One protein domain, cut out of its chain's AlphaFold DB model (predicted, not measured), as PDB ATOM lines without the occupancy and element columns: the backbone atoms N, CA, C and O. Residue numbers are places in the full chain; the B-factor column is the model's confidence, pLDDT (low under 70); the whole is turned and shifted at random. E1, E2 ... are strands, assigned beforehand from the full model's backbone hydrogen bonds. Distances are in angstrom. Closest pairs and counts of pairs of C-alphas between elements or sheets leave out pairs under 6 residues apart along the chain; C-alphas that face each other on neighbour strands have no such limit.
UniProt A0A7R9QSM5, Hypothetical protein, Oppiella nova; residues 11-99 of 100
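AT A GLANCE: This is residues 11 to 99 of the 100 residues of the protein "Hypothetical protein" of Oppiella nova (UniProt A0A7R9QSM5). Picture an open, trough-like wall: six antiparallel strands, E3 to E8, make a strongly twisted and curled sheet, and the hairpin of E1 and E2 carries the curve on beyond E3, across a hollow from E7 and E8. The ring is not closed, with E1 and E8 apart. The printed part has 89 residues with eight named strands, E1 to E8 in that order, and no named helix; the class is all strand. The large sheet runs E3, E4, E5, E6, E7, E8, and the whole is compact, with a radius of gyration of the C-alphas of 13.3 A and spans of 31 by 29 by 26 A.

IN THESE COORDINATES: Find C-alpha 39 at (284.096, 148.317, 258.015), where the large sheet's first strand, E3, begins; it runs over residues 39 to 43, 12.8 A. Read on through E4, residues 49 to 57, 24.5 A, and E5, residues 60 to 65, 16.3 A. Then come E6, residues 72 to 78, 18.5 A, E7, residues 81 to 88, 22.6 A, and E8, residues 91 to 98, 23.5 A, which ends at C-alpha 98 at (295.135, 174.263, 260.716). Go back to C-alpha 17 at (281.068, 158.196, 264.786) for E1, residues 17 to 24, 22.0 A; E2 follows, residues 27 to 35, 23.7 A.

HOW THE PARTS SIT: Start with the sheet of E3 to E8, a meander, each strand the antiparallel neighbour of the one before; from edge to edge its strands' lines turn by 93 degrees and the way across it turns by 85 degrees. In the hairpin of E4 and E5, at 154 degrees, look at N 57 and O 60, 2.8 A apart. Beyond it, E5 and E6 have N 63 and O 73 at 2.8 A, E6 and E7 have N 74 and O 85 at 2.8 A, and E7 and the edge strand E8 have N 84 and O 95 at 2.8 A. At the other edge, E3 stands to E4 at 128 degrees, with N 42 and O 50 2.8 A apart. The hairpin of E1 and E2, antiparallel at 157 degrees, has N 20 and O 32 at 2.9 A. The closest C-alphas of E2 and E3 are those of Phe 34 and Phe 40, 6.1 A apart. E1 is apart from E3 and from E8, for instance.

THE WHOLE: The C-alphas of Gly 26 and Pro 90 are the two farthest apart, 36.0 A. The printed part, residues 11 to 99, has no cut. The link from E5 to E6 is short, the other links between strands are tight, and no link is long. Mean pLDDT of the printed part is 76.3; look for values under 70 at residues 11 to 32, 45 to 47 and 67 to 70.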
ATOM      1  N   ILE A  11     285.401 165.857 263.679       58.47
ATOM      2  CA  ILE A  11     285.536 164.536 264.301       58.47
ATOM      3  C   ILE A  11     284.947 164.669 265.707       58.47
ATOM      4  O   ILE A  11     285.520 165.354 266.552       58.47
ATOM      5  N   SER A  12     283.788 164.056 265.951       56.59
ATOM      6  CA  SER A  12     283.107 164.082 267.250       56.59
ATOM      7  C   SER A  12     283.318 162.770 268.003       56.59
ATOM      8  O   SER A  12     283.155 161.690 267.439       56.59
ATOM      9  N   SER A  13     283.654 162.847 269.291       48.66
ATOM     10  CA  SER A  13     283.920 161.681 270.144       48.66
ATOM     11  C   SER A  13     282.673 161.079 270.801       48.66
ATOM     12  O   SER A  13     282.757 159.984 271.356       48.66
ATOM     13  N   SER A  14     281.502 161.723 270.719       41.91
ATOM     14  CA  SER A  14     280.259 161.113 271.197       41.91
ATOM     15  C   SER A  14     279.876 159.958 270.263       41.91
ATOM     16  O   SER A  14     279.377 160.182 269.162       41.91
ATOM     17  N   ASN A  15     280.125 158.727 270.720       51.22
ATOM     18  CA  ASN A  15     279.795 157.443 270.082       51.22
ATOM     19  C   ASN A  15     280.750 156.923 268.988       51.22
ATOM     20  O   ASN A  15     280.372 156.001 268.267       51.22
ATOM     21  N   LEU A  16     281.982 157.445 268.876       58.72
ATOM     22  CA  LEU A  16     282.987 156.975 267.893       58.72
ATOM     23  C   LEU A  16     282.499 157.015 266.429       58.72
ATOM     24  O   LEU A  16     282.964 156.240 265.587       58.72
ATOM     25  N   VAL A  17     281.555 157.911 266.136       56.75
ATOM     26  CA  VAL A  17     281.068 158.196 264.786       56.75
ATOM     27  C   VAL A  17     281.764 159.457 264.299       56.75
ATOM     28  O   VAL A  17     281.601 160.517 264.904       56.75
ATOM     29  N   ALA A  18     282.514 159.360 263.202       63.50
ATOM     30  CA  ALA A  18     283.066 160.538 262.540       63.50
ATOM     31  C   ALA A  18     282.385 160.780 261.191       63.50
ATOM     32  O   ALA A  18     281.975 159.846 260.495       63.50
ATOM     33  N   LEU A  19     282.267 162.063 260.842       59.66
ATOM     34  CA  LEU A  19     281.627 162.530 259.620       59.66
ATOM     35  C   LEU A  19     282.657 163.258 258.761       59.66
ATOM     36  O   LEU A  19     283.147 164.330 259.116       59.66
ATOM     37  N   CYS A  20     282.941 162.719 257.583       62.88
ATOM     38  CA  CYS A  20     283.668 163.468 256.570       62.88
ATOM     39  C   CYS A  20     282.677 164.404 255.867       62.88
ATOM     40  O   CYS A  20     281.874 163.946 255.058       62.88
ATOM     41  N   LYS A  21     282.700 165.702 256.196       63.97
ATOM     42  CA  LYS A  21     281.862 166.730 255.555       63.97
ATOM     43  C   LYS A  21     282.694 167.563 254.583       63.97
ATOM     44  O   LYS A  21     283.611 168.255 255.014       63.97
ATOM     45  N   GLU A  22     282.328 167.575 253.310       62.56
ATOM     46  CA  GLU A  22     282.869 168.510 252.320       62.56
ATOM     47  C   GLU A  22     281.912 169.690 252.116       62.56
ATOM     48  O   GLU A  22     280.711 169.572 252.345       62.56
ATOM     49  N   GLN A  23     282.430 170.850 251.706       52.78
ATOM     50  CA  GLN A  23     281.592 171.967 251.271       52.78
ATOM     51  C   GLN A  23     281.648 172.098 249.758       52.78
ATOM     52  O   GLN A  23     282.675 172.497 249.212       52.78
ATOM     53  N   VAL A  24     280.532 171.806 249.100       57.22
ATOM     54  CA  VAL A  24     280.375 171.925 247.649       57.22
ATOM     55  C   VAL A  24     279.389 173.057 247.382       57.22
ATOM     56  O   VAL A  24     278.270 173.034 247.886       57.22
ATOM     57  N   GLN A  25     279.817 174.090 246.645       57.47
ATOM     58  CA  GLN A  25     278.983 175.247 246.265       57.47
ATOM     59  C   GLN A  25     278.238 175.924 247.439       57.47
ATOM     60  O   GLN A  25     277.125 176.409 247.292       57.47
ATOM     61  N   GLY A  26     278.845 175.949 248.629       59.78
ATOM     62  CA  GLY A  26     278.250 176.561 249.824       59.78
ATOM     63  C   GLY A  26     277.411 175.617 250.692       59.78
ATOM     64  O   GLY A  26     277.131 175.966 251.835       59.78
ATOM     65  N   HIS A  27     277.102 174.404 250.228       50.88
ATOM     66  CA  HIS A  27     276.365 173.393 250.988       50.88
ATOM     67  C   HIS A  27     277.324 172.382 251.629       50.88
ATOM     68  O   HIS A  27     278.307 171.976 251.011       50.88
ATOM     69  N   ASN A  28     277.045 171.960 252.868       59.88
ATOM     70  CA  ASN A  28     277.779 170.863 253.503       59.88
ATOM     71  C   ASN A  28     277.213 169.524 253.012       59.88
ATOM     72  O   ASN A  28     276.028 169.250 253.195       59.88
ATOM     73  N   VAL A  29     278.067 168.684 252.440       61.81
ATOM     74  CA  VAL A  29     277.750 167.324 252.002       61.81
ATOM     75  C   VAL A  29     278.498 166.351 252.907       61.81
ATOM     76  O   VAL A  29     279.710 166.471 253.081       61.81
ATOM     77  N   ILE A  30     277.788 165.395 253.508       64.19
ATOM     78  CA  ILE A  30     278.417 164.284 254.232       64.19
ATOM     79  C   ILE A  30     278.876 163.278 253.178       64.19
ATOM     80  O   ILE A  30     278.048 162.658 252.520       64.19
ATOM     81  N   LEU A  31     280.188 163.142 253.009       58.50
ATOM     82  CA  LEU A  31     280.787 162.195 252.073       58.50
ATOM     83  C   LEU A  31     280.793 160.779 252.644       58.50
ATOM     84  O   LEU A  31     280.443 159.839 251.944       58.50
ATOM     85  N   ASN A  32     281.186 160.631 253.912       63.28
ATOM     86  CA  ASN A  32     281.287 159.330 254.566       63.28
ATOM     87  C   ASN A  32     280.961 159.451 256.061       63.28
ATOM     88  O   ASN A  32     281.443 160.367 256.738       63.28
ATOM     89  N   GLN A  33     280.172 158.503 256.566       70.94
ATOM     90  CA  GLN A  33     279.962 158.256 257.989       70.94
ATOM     91  C   GLN A  33     280.603 156.912 258.324       70.94
ATOM     92  O   GLN A  33     280.320 155.916 257.663       70.94
ATOM     93  N   PHE A  34     281.441 156.875 259.354       73.94
ATOM     94  CA  PHE A  34     282.045 155.626 259.808       73.94
ATOM     95  C   PHE A  34     281.975 155.491 261.323       73.94
ATOM     96  O   PHE A  34     281.929 156.485 262.048       73.94
ATOM     97  N   GLN A  35     281.999 154.241 261.781       81.38
ATOM     98  CA  GLN A  35     282.178 153.887 263.182       81.38
ATOM     99  C   GLN A  35     283.565 153.269 263.359       81.38
ATOM    100  O   GLN A  35     283.940 152.364 262.611       81.38
ATOM    101  N   VAL A  36     284.324 153.739 264.349       81.88
ATOM    102  CA  VAL A  36     285.647 153.172 264.655       81.88
ATOM    103  C   VAL A  36     285.526 151.673 264.948       81.88
ATOM    104  O   VAL A  36     284.652 151.243 265.701       81.88
ATOM    105  N   GLY A  37     286.409 150.877 264.343       83.50
ATOM    106  CA  GLY A  37     286.464 149.423 264.488       83.50
ATOM    107  C   GLY A  37     285.486 148.648 263.602       83.50
ATOM    108  O   GLY A  37     285.446 147.423 263.698       83.50
ATOM    109  N   LYS A  38     284.710 149.318 262.739       84.88
ATOM    110  CA  LYS A  38     283.812 148.662 261.778       84.88
ATOM    111  C   LYS A  38     284.164 149.031 260.344       84.88
ATOM    112  O   LYS A  38     284.545 150.165 260.059       84.88
ATOM    113  N   GLU A  39     284.008 148.061 259.448       87.38
ATOM    114  CA  GLU A  39     284.096 148.317 258.015       87.38
ATOM    115  C   GLU A  39     282.942 149.207 257.550       87.38
ATOM    116  O   GLU A  39     281.817 149.097 258.044       87.38
ATOM    117  N   PHE A  40     283.217 150.058 256.569       83.56
ATOM    118  CA  PHE A  40     282.227 150.891 255.899       83.56
ATOM    119  C   PHE A  40     282.562 151.034 254.414       83.56
ATOM    120  O   PHE A  40     283.706 150.842 253.998       83.56
ATOM    121  N   ASP A  41     281.555 151.383 253.621       84.50
ATOM    122  CA  ASP A  41     281.725 151.698 252.208       84.50
ATOM    123  C   ASP A  41     282.219 153.142 252.070       84.50
ATOM    124  O   ASP A  41     281.526 154.093 252.430       84.50
ATOM    125  N   SER A  42     283.446 153.299 251.582       78.31
ATOM    126  CA  SER A  42     284.065 154.587 251.295       78.31
ATOM    127  C   SER A  42     283.861 154.927 249.829       78.31
ATOM    128  O   SER A  42     284.375 154.239 248.944       78.31
ATOM    129  N   ASN A  43     283.148 156.019 249.573       74.56
ATOM    130  CA  ASN A  43     282.912 156.502 248.218       74.56
ATOM    131  C   ASN A  43     284.033 157.447 247.780       74.56
ATOM    132  O   ASN A  43     284.346 158.427 248.463       74.56
ATOM    133  N   HIS A  44     284.629 157.153 246.630       70.81
ATOM    134  CA  HIS A  44     285.644 157.974 245.989       70.81
ATOM    135  C   HIS A  44     285.010 158.946 244.984       70.81
ATOM    136  O   HIS A  44     283.950 158.689 244.415       70.81
ATOM    137  N   HIS A  45     285.678 160.075 244.723       61.00
ATOM    138  CA  HIS A  45     285.200 161.087 243.767       61.00
ATOM    139  C   HIS A  45     285.135 160.595 242.313       61.00
ATOM    140  O   HIS A  45     284.456 161.208 241.496       61.00
ATOM    141  N   ASP A  46     285.833 159.506 241.983       67.38
ATOM    142  CA  ASP A  46     285.756 158.854 240.671       67.38
ATOM    143  C   ASP A  46     284.525 157.938 240.522       67.38
ATOM    144  O   ASP A  46     284.368 157.280 239.496       67.38
ATOM    145  N   GLY A  47     283.644 157.907 241.530       69.81
ATOM    146  CA  GLY A  47     282.429 157.096 241.550       69.81
ATOM    147  C   GLY A  47     282.660 155.643 241.962       69.81
ATOM    148  O   GLY A  47     281.711 154.862 241.958       69.81
ATOM    149  N   THR A  48     283.891 155.263 242.317       76.00
ATOM    150  CA  THR A  48     284.176 153.927 242.845       76.00
ATOM    151  C   THR A  48     283.896 153.853 244.347       76.00
ATOM    152  O   THR A  48     284.073 154.826 245.084       76.00
ATOM    153  N   THR A  49     283.456 152.683 244.805       79.75
ATOM    154  CA  THR A  49     283.216 152.397 246.223       79.75
ATOM    155  C   THR A  49     284.167 151.303 246.679       79.75
ATOM    156  O   THR A  49     284.307 150.273 246.016       79.75
ATOM    157  N   THR A  50     284.788 151.516 247.832       82.00
ATOM    158  CA  THR A  50     285.784 150.616 248.407       82.00
ATOM    159  C   THR A  50     285.470 150.373 249.874       82.00
ATOM    160  O   THR A  50     285.153 151.310 250.602       82.00
ATOM    161  N   LYS A  51     285.632 149.134 250.352       87.06
ATOM    162  CA  LYS A  51     285.559 148.847 251.791       87.06
ATOM    163  C   LYS A  51     286.735 149.485 252.522       87.06
ATOM    164  O   LYS A  51     287.887 149.266 252.153       87.06
ATOM    165  N   ALA A  52     286.450 150.222 253.582       86.31
ATOM    166  CA  ALA A  52     287.443 150.851 254.436       86.31
ATOM    167  C   ALA A  52     287.217 150.462 255.899       86.31
ATOM    168  O   ALA A  52     286.084 150.257 256.327       86.31
ATOM    169  N   LEU A  53     288.296 150.392 256.674       87.44
ATOM    170  CA  LEU A  53     288.265 150.198 258.121       87.44
ATOM    171  C   LEU A  53     289.016 151.346 258.787       87.44
ATOM    172  O   LEU A  53     290.193 151.557 258.494       87.44
ATOM    173  N   MET A  54     288.354 152.063 259.695       86.62
ATOM    174  CA  MET A  54     288.994 153.069 260.544       86.62
ATOM    175  C   MET A  54     289.197 152.510 261.950       86.62
ATOM    176  O   MET A  54     288.239 152.068 262.582       86.62
ATOM    177  N   VAL A  55     290.420 152.575 262.466       87.06
ATOM    178  CA  VAL A  55     290.776 152.146 263.826       87.06
ATOM    179  C   VAL A  55     291.428 153.308 264.568       87.06
ATOM    180  O   VAL A  55     292.139 154.106 263.963       87.06
ATOM    181  N   LEU A  56     291.171 153.417 265.871       83.81
ATOM    182  CA  LEU A  56     291.921 154.305 266.753       83.81
ATOM    183  C   LEU A  56     293.150 153.544 267.267       83.81
ATOM    184  O   LEU A  56     293.002 152.510 267.914       83.81
ATOM    185  N   ASP A  57     294.331 154.048 266.938       84.88
ATOM    186  CA  ASP A  57     295.636 153.530 267.344       84.88
ATOM    187  C   ASP A  57     296.302 154.606 268.212       84.88
ATOM    188  O   ASP A  57     296.769 155.633 267.708       84.88
ATOM    189  N   ASP A  58     296.215 154.430 269.530       87.19
ATOM    190  CA  ASP A  58     296.526 155.441 270.544       87.19
ATOM    191  C   ASP A  58     295.826 156.790 270.277       87.19
ATOM    192  O   ASP A  58     294.611 156.929 270.415       87.19
ATOM    193  N   ASN A  59     296.604 157.798 269.873       83.88
ATOM    194  CA  ASN A  59     296.154 159.162 269.597       83.88
ATOM    195  C   ASN A  59     295.990 159.439 268.093       83.88
ATOM    196  O   ASN A  59     295.946 160.600 267.678       83.88
ATOM    197  N   LYS A  60     295.949 158.393 267.258       87.69
ATOM    198  CA  LYS A  60     295.856 158.505 265.798       87.69
ATOM    199  C   LYS A  60     294.672 157.712 265.271       87.69
ATOM    200  O   LYS A  60     294.416 156.597 265.710       87.69
ATOM    201  N   LEU A  61     293.978 158.252 264.274       86.81
ATOM    202  CA  LEU A  61     293.030 157.459 263.492       86.81
ATOM    203  C   LEU A  61     293.759 156.874 262.288       86.81
ATOM    204  O   LEU A  61     294.441 157.586 261.552       86.81
ATOM    205  N   VAL A  62     293.613 155.572 262.086       88.88
ATOM    206  CA  VAL A  62     294.236 154.826 260.999       88.88
ATOM    207  C   VAL A  62     293.141 154.229 260.130       88.88
ATOM    208  O   VAL A  62     292.407 153.347 260.564       88.88
ATOM    209  N   MET A  63     293.066 154.684 258.883       87.25
ATOM    210  CA  MET A  63     292.202 154.112 257.862       87.25
ATOM    211  C   MET A  63     292.985 153.145 256.984       87.25
ATOM    212  O   MET A  63     294.049 153.496 256.471       87.25
ATOM    213  N   THR A  64     292.428 151.960 256.762       88.62
ATOM    214  CA  THR A  64     292.940 150.972 255.806       88.62
ATOM    215  C   THR A  64     291.885 150.706 254.743       88.62
ATOM    216  O   THR A  64     290.729 150.450 255.078       88.62
ATOM    217  N   MET A  65     292.282 150.761 253.471       83.75
ATOM    218  CA  MET A  65     291.405 150.464 252.334       83.75
ATOM    219  C   MET A  65     291.565 148.996 251.921       83.75
ATOM    220  O   MET A  65     292.684 148.532 251.699       83.75
ATOM    221  N   GLY A  66     290.456 148.264 251.829       71.00
ATOM    222  CA  GLY A  66     290.434 146.814 251.635       71.00
ATOM    223  C   GLY A  66     290.731 146.338 250.211       71.00
ATOM    224  O   GLY A  66     291.077 145.175 250.028       71.00
ATOM    225  N   ASP A  67     290.627 147.198 249.196       63.44
ATOM    226  CA  ASP A  67     290.658 146.760 247.795       63.44
ATOM    227  C   ASP A  67     291.990 146.992 247.059       63.44
ATOM    228  O   ASP A  67     292.189 146.438 245.975       63.44
ATOM    229  N   LYS A  68     292.934 147.771 247.607       53.44
ATOM    230  CA  LYS A  68     294.157 148.143 246.875       53.44
ATOM    231  C   LYS A  68     295.382 148.324 247.769       53.44
ATOM    232  O   LYS A  68     295.503 149.296 248.516       53.44
ATOM    233  N   LYS A  69     296.359 147.429 247.563       56.44
ATOM    234  CA  LYS A  69     297.812 147.637 247.759       56.44
ATOM    235  C   LYS A  69     298.200 148.451 249.006       56.44
ATOM    236  O   LYS A  69     298.959 149.412 248.900       56.44
ATOM    237  N   GLY A  70     297.688 148.067 250.176       65.88
ATOM    238  CA  GLY A  70     298.124 148.636 251.456       65.88
ATOM    239  C   GLY A  70     297.923 150.148 251.574       65.88
ATOM    240  O   GLY A  70     298.719 150.807 252.241       65.88
ATOM    241  N   THR A  71     296.902 150.703 250.910       81.00
ATOM    242  CA  THR A  71     296.605 152.131 251.036       81.00
ATOM    243  C   THR A  71     296.182 152.427 252.471       81.00
ATOM    244  O   THR A  71     295.173 151.904 252.952       81.00
ATOM    245  N   ARG A  72     296.973 153.259 253.152       88.19
ATOM    246  CA  ARG A  72     296.791 153.620 254.560       88.19
ATOM    247  C   ARG A  72     296.698 155.129 254.686       88.19
ATOM    248  O   ARG A  72     297.535 155.843 254.135       88.19
ATOM    249  N   ILE A  73     295.709 155.608 255.432       88.06
ATOM    250  CA  ILE A  73     295.598 157.019 255.806       88.06
ATOM    251  C   ILE A  73     295.732 157.128 257.316       88.06
ATOM    252  O   ILE A  73     295.050 156.418 258.047       88.06
ATOM    253  N   VAL A  74     296.623 157.989 257.788       90.12
ATOM    254  CA  VAL A  74     296.828 158.254 259.213       90.12
ATOM    255  C   VAL A  74     296.467 159.699 259.498       90.12
ATOM    256  O   VAL A  74     297.006 160.601 258.862       90.12
ATOM    257  N   PHE A  75     295.585 159.903 260.466       87.88
ATOM    258  CA  PHE A  75     295.196 161.202 260.994       87.88
ATOM    259  C   PHE A  75     295.787 161.349 262.389       87.88
ATOM    260  O   PHE A  75     295.499 160.542 263.273       87.88
ATOM    261  N   GLU A  76     296.599 162.375 262.591       90.00
ATOM    262  CA  GLU A  76     297.207 162.680 263.881       90.00
ATOM    263  C   GLU A  76     297.072 164.168 264.197       90.00
ATOM    264  O   GLU A  76     297.206 165.021 263.319       90.00
ATOM    265  N   ILE A  77     296.800 164.487 265.461       87.62
ATOM    266  CA  ILE A  77     296.827 165.870 265.938       87.62
ATOM    267  C   ILE A  77     298.261 166.184 266.362       87.62
ATOM    268  O   ILE A  77     298.814 165.518 267.236       87.62
ATOM    269  N   VAL A  78     298.858 167.205 265.751       88.81
ATOM    270  CA  VAL A  78     300.200 167.694 266.089       88.81
ATOM    271  C   VAL A  78     300.073 169.156 266.494       88.81
ATOM    272  O   VAL A  78     299.867 170.033 265.660       88.81
ATOM    273  N   GLY A  79     300.149 169.427 267.799       89.75
ATOM    274  CA  GLY A  79     299.881 170.763 268.331       89.75
ATOM    275  C   GLY A  79     298.427 171.180 268.092       89.75
ATOM    276  O   GLY A  79     297.514 170.559 268.630       89.75
ATOM    277  N   ASN A  80     298.217 172.227 267.287       87.56
ATOM    278  CA  ASN A  80     296.888 172.738 266.921       87.56
ATOM    279  C   ASN A  80     296.513 172.435 265.455       87.56
ATOM    280  O   ASN A  80     295.671 173.113 264.865       87.56
ATOM    281  N   GLU A  81     297.162 171.443 264.850       86.06
ATOM    282  CA  GLU A  81     296.956 171.054 263.458       86.06
ATOM    283  C   GLU A  81     296.535 169.588 263.359       86.06
ATOM    284  O   GLU A  81     296.994 168.736 264.123       86.06
ATOM    285  N   LEU A  82     295.685 169.284 262.381       84.94
ATOM    286  CA  LEU A  82     295.419 167.921 261.940       84.94
ATOM    287  C   LEU A  82     296.383 167.588 260.802       84.94
ATOM    288  O   LEU A  82     296.292 168.171 259.721       84.94
ATOM    289  N   ARG A  83     297.288 166.635 261.020       89.81
ATOM    290  CA  ARG A  83     298.151 166.090 259.973       89.81
ATOM    291  C   ARG A  83     297.561 164.792 259.441       89.81
ATOM    292  O   ARG A  83     297.322 163.847 260.192       89.81
ATOM    293  N   THR A  84     297.383 164.738 258.129       88.94
ATOM    294  CA  THR A  84     296.917 163.563 257.399       88.94
ATOM    295  C   THR A  84     298.040 163.028 256.522       88.94
ATOM    296  O   THR A  84     298.494 163.711 255.606       88.94
ATOM    297  N   THR A  85     298.472 161.796 256.778       90.88
ATOM    298  CA  THR A  85     299.478 161.087 255.978       90.88
ATOM    299  C   THR A  85     298.809 159.979 255.179       90.88
ATOM    300  O   THR A  85     298.269 159.038 255.754       90.88
ATOM    301  N   LEU A  86     298.860 160.070 253.855       89.00
ATOM    302  CA  LEU A  86     298.411 159.042 252.924       89.00
ATOM    303  C   LEU A  86     299.620 158.255 252.418       89.00
ATOM    304  O   LEU A  86     300.571 158.839 251.907       89.00
ATOM    305  N   THR A  87     299.551 156.932 252.496       89.62
ATOM    306  CA  THR A  87     300.530 156.016 251.903       89.62
ATOM    307  C   THR A  87     299.834 155.143 250.872       89.62
ATOM    308  O   THR A  87     298.835 154.504 251.195       89.62
ATOM    309  N   ALA A  88     300.356 155.102 249.646       85.12
ATOM    310  CA  ALA A  88     299.876 154.244 248.565       85.12
ATOM    311  C   ALA A  88     301.077 153.601 247.852       85.12
ATOM    312  O   ALA A  88     301.729 154.215 247.002       85.12
ATOM    313  N   GLY A  89     301.398 152.355 248.213       83.06
ATOM    314  CA  GLY A  89     302.630 151.705 247.760       83.06
ATOM    315  C   GLY A  89     303.876 152.518 248.166       83.06
ATOM    316  O   GLY A  89     304.016 152.821 249.347       83.06
ATOM    317  N   PRO A  90     304.775 152.888 247.230       84.94
ATOM    318  CA  PRO A  90     305.967 153.682 247.543       84.94
ATOM    319  C   PRO A  90     305.690 155.190 247.676       84.94
ATOM    320  O   PRO A  90     306.600 155.948 247.998       84.94
ATOM    321  N   VAL A  91     304.470 155.648 247.375       88.06
ATOM    322  CA  VAL A  91     304.127 157.074 247.365       88.06
ATOM    323  C   VAL A  91     303.559 157.481 248.719       88.06
ATOM    324  O   VAL A  91     302.622 156.854 249.218       88.06
ATOM    325  N   VAL A  92     304.095 158.568 249.276       90.81
ATOM    326  CA  VAL A  92     303.624 159.184 250.520       90.81
ATOM    327  C   VAL A  92     303.217 160.628 250.246       90.81
ATOM    328  O   VAL A  92     303.979 161.392 249.656       90.81
ATOM    329  N   GLY A  93     302.014 160.998 250.681       89.62
ATOM    330  CA  GLY A  93     301.510 162.368 250.667       89.62
ATOM    331  C   GLY A  93     301.156 162.821 252.077       89.62
ATOM    332  O   GLY A  93     300.576 162.057 252.844       89.62
ATOM    333  N   VAL A  94     301.491 164.064 252.418       91.50
ATOM    334  CA  VAL A  94     301.181 164.661 253.723       91.50
ATOM    335  C   VAL A  94     300.419 165.957 253.494       91.50
ATOM    336  O   VAL A  94     300.858 166.806 252.720       91.50
ATOM    337  N   ILE A  95     299.277 166.103 254.163       87.44
ATOM    338  CA  ILE A  95     298.481 167.332 254.174       87.44
ATOM    339  C   ILE A  95     298.265 167.745 255.623       87.44
ATOM    340  O   ILE A  95     297.940 166.914 256.469       87.44
ATOM    341  N   THR A  96     298.417 169.034 255.894       86.31
ATOM    342  CA  THR A  96     298.210 169.613 257.219       86.31
ATOM    343  C   THR A  96     297.045 170.594 257.164       86.31
ATOM    344  O   THR A  96     297.001 171.465 256.295       86.31
ATOM    345  N   TYR A  97     296.105 170.453 258.093       80.25
ATOM    346  CA  TYR A  97     294.967 171.347 258.268       80.25
ATOM    347  C   TYR A  97     295.136 172.104 259.585       80.25
ATOM    348  O   TYR A  97     295.202 171.493 260.652       80.25
ATOM    349  N   ALA A  98     295.182 173.433 259.520       80.88
ATOM    350  CA  ALA A  98     295.135 174.263 260.716       80.88
ATOM    351  C   ALA A  98     293.728 174.217 261.326       80.88
ATOM    352  O   ALA A  98     292.732 174.318 260.601       80.88
ATOM    353  N   ARG A  99     293.642 174.076 262.653       76.62
ATOM    354  CA  ARG A  99     292.370 174.205 263.368       76.62
ATOM    355  C   ARG A  99     291.849 175.635 263.207       76.62
ATOM    356  O   ARG A  99     292.574 176.582 263.513       76.62
TER     357      ARG A  99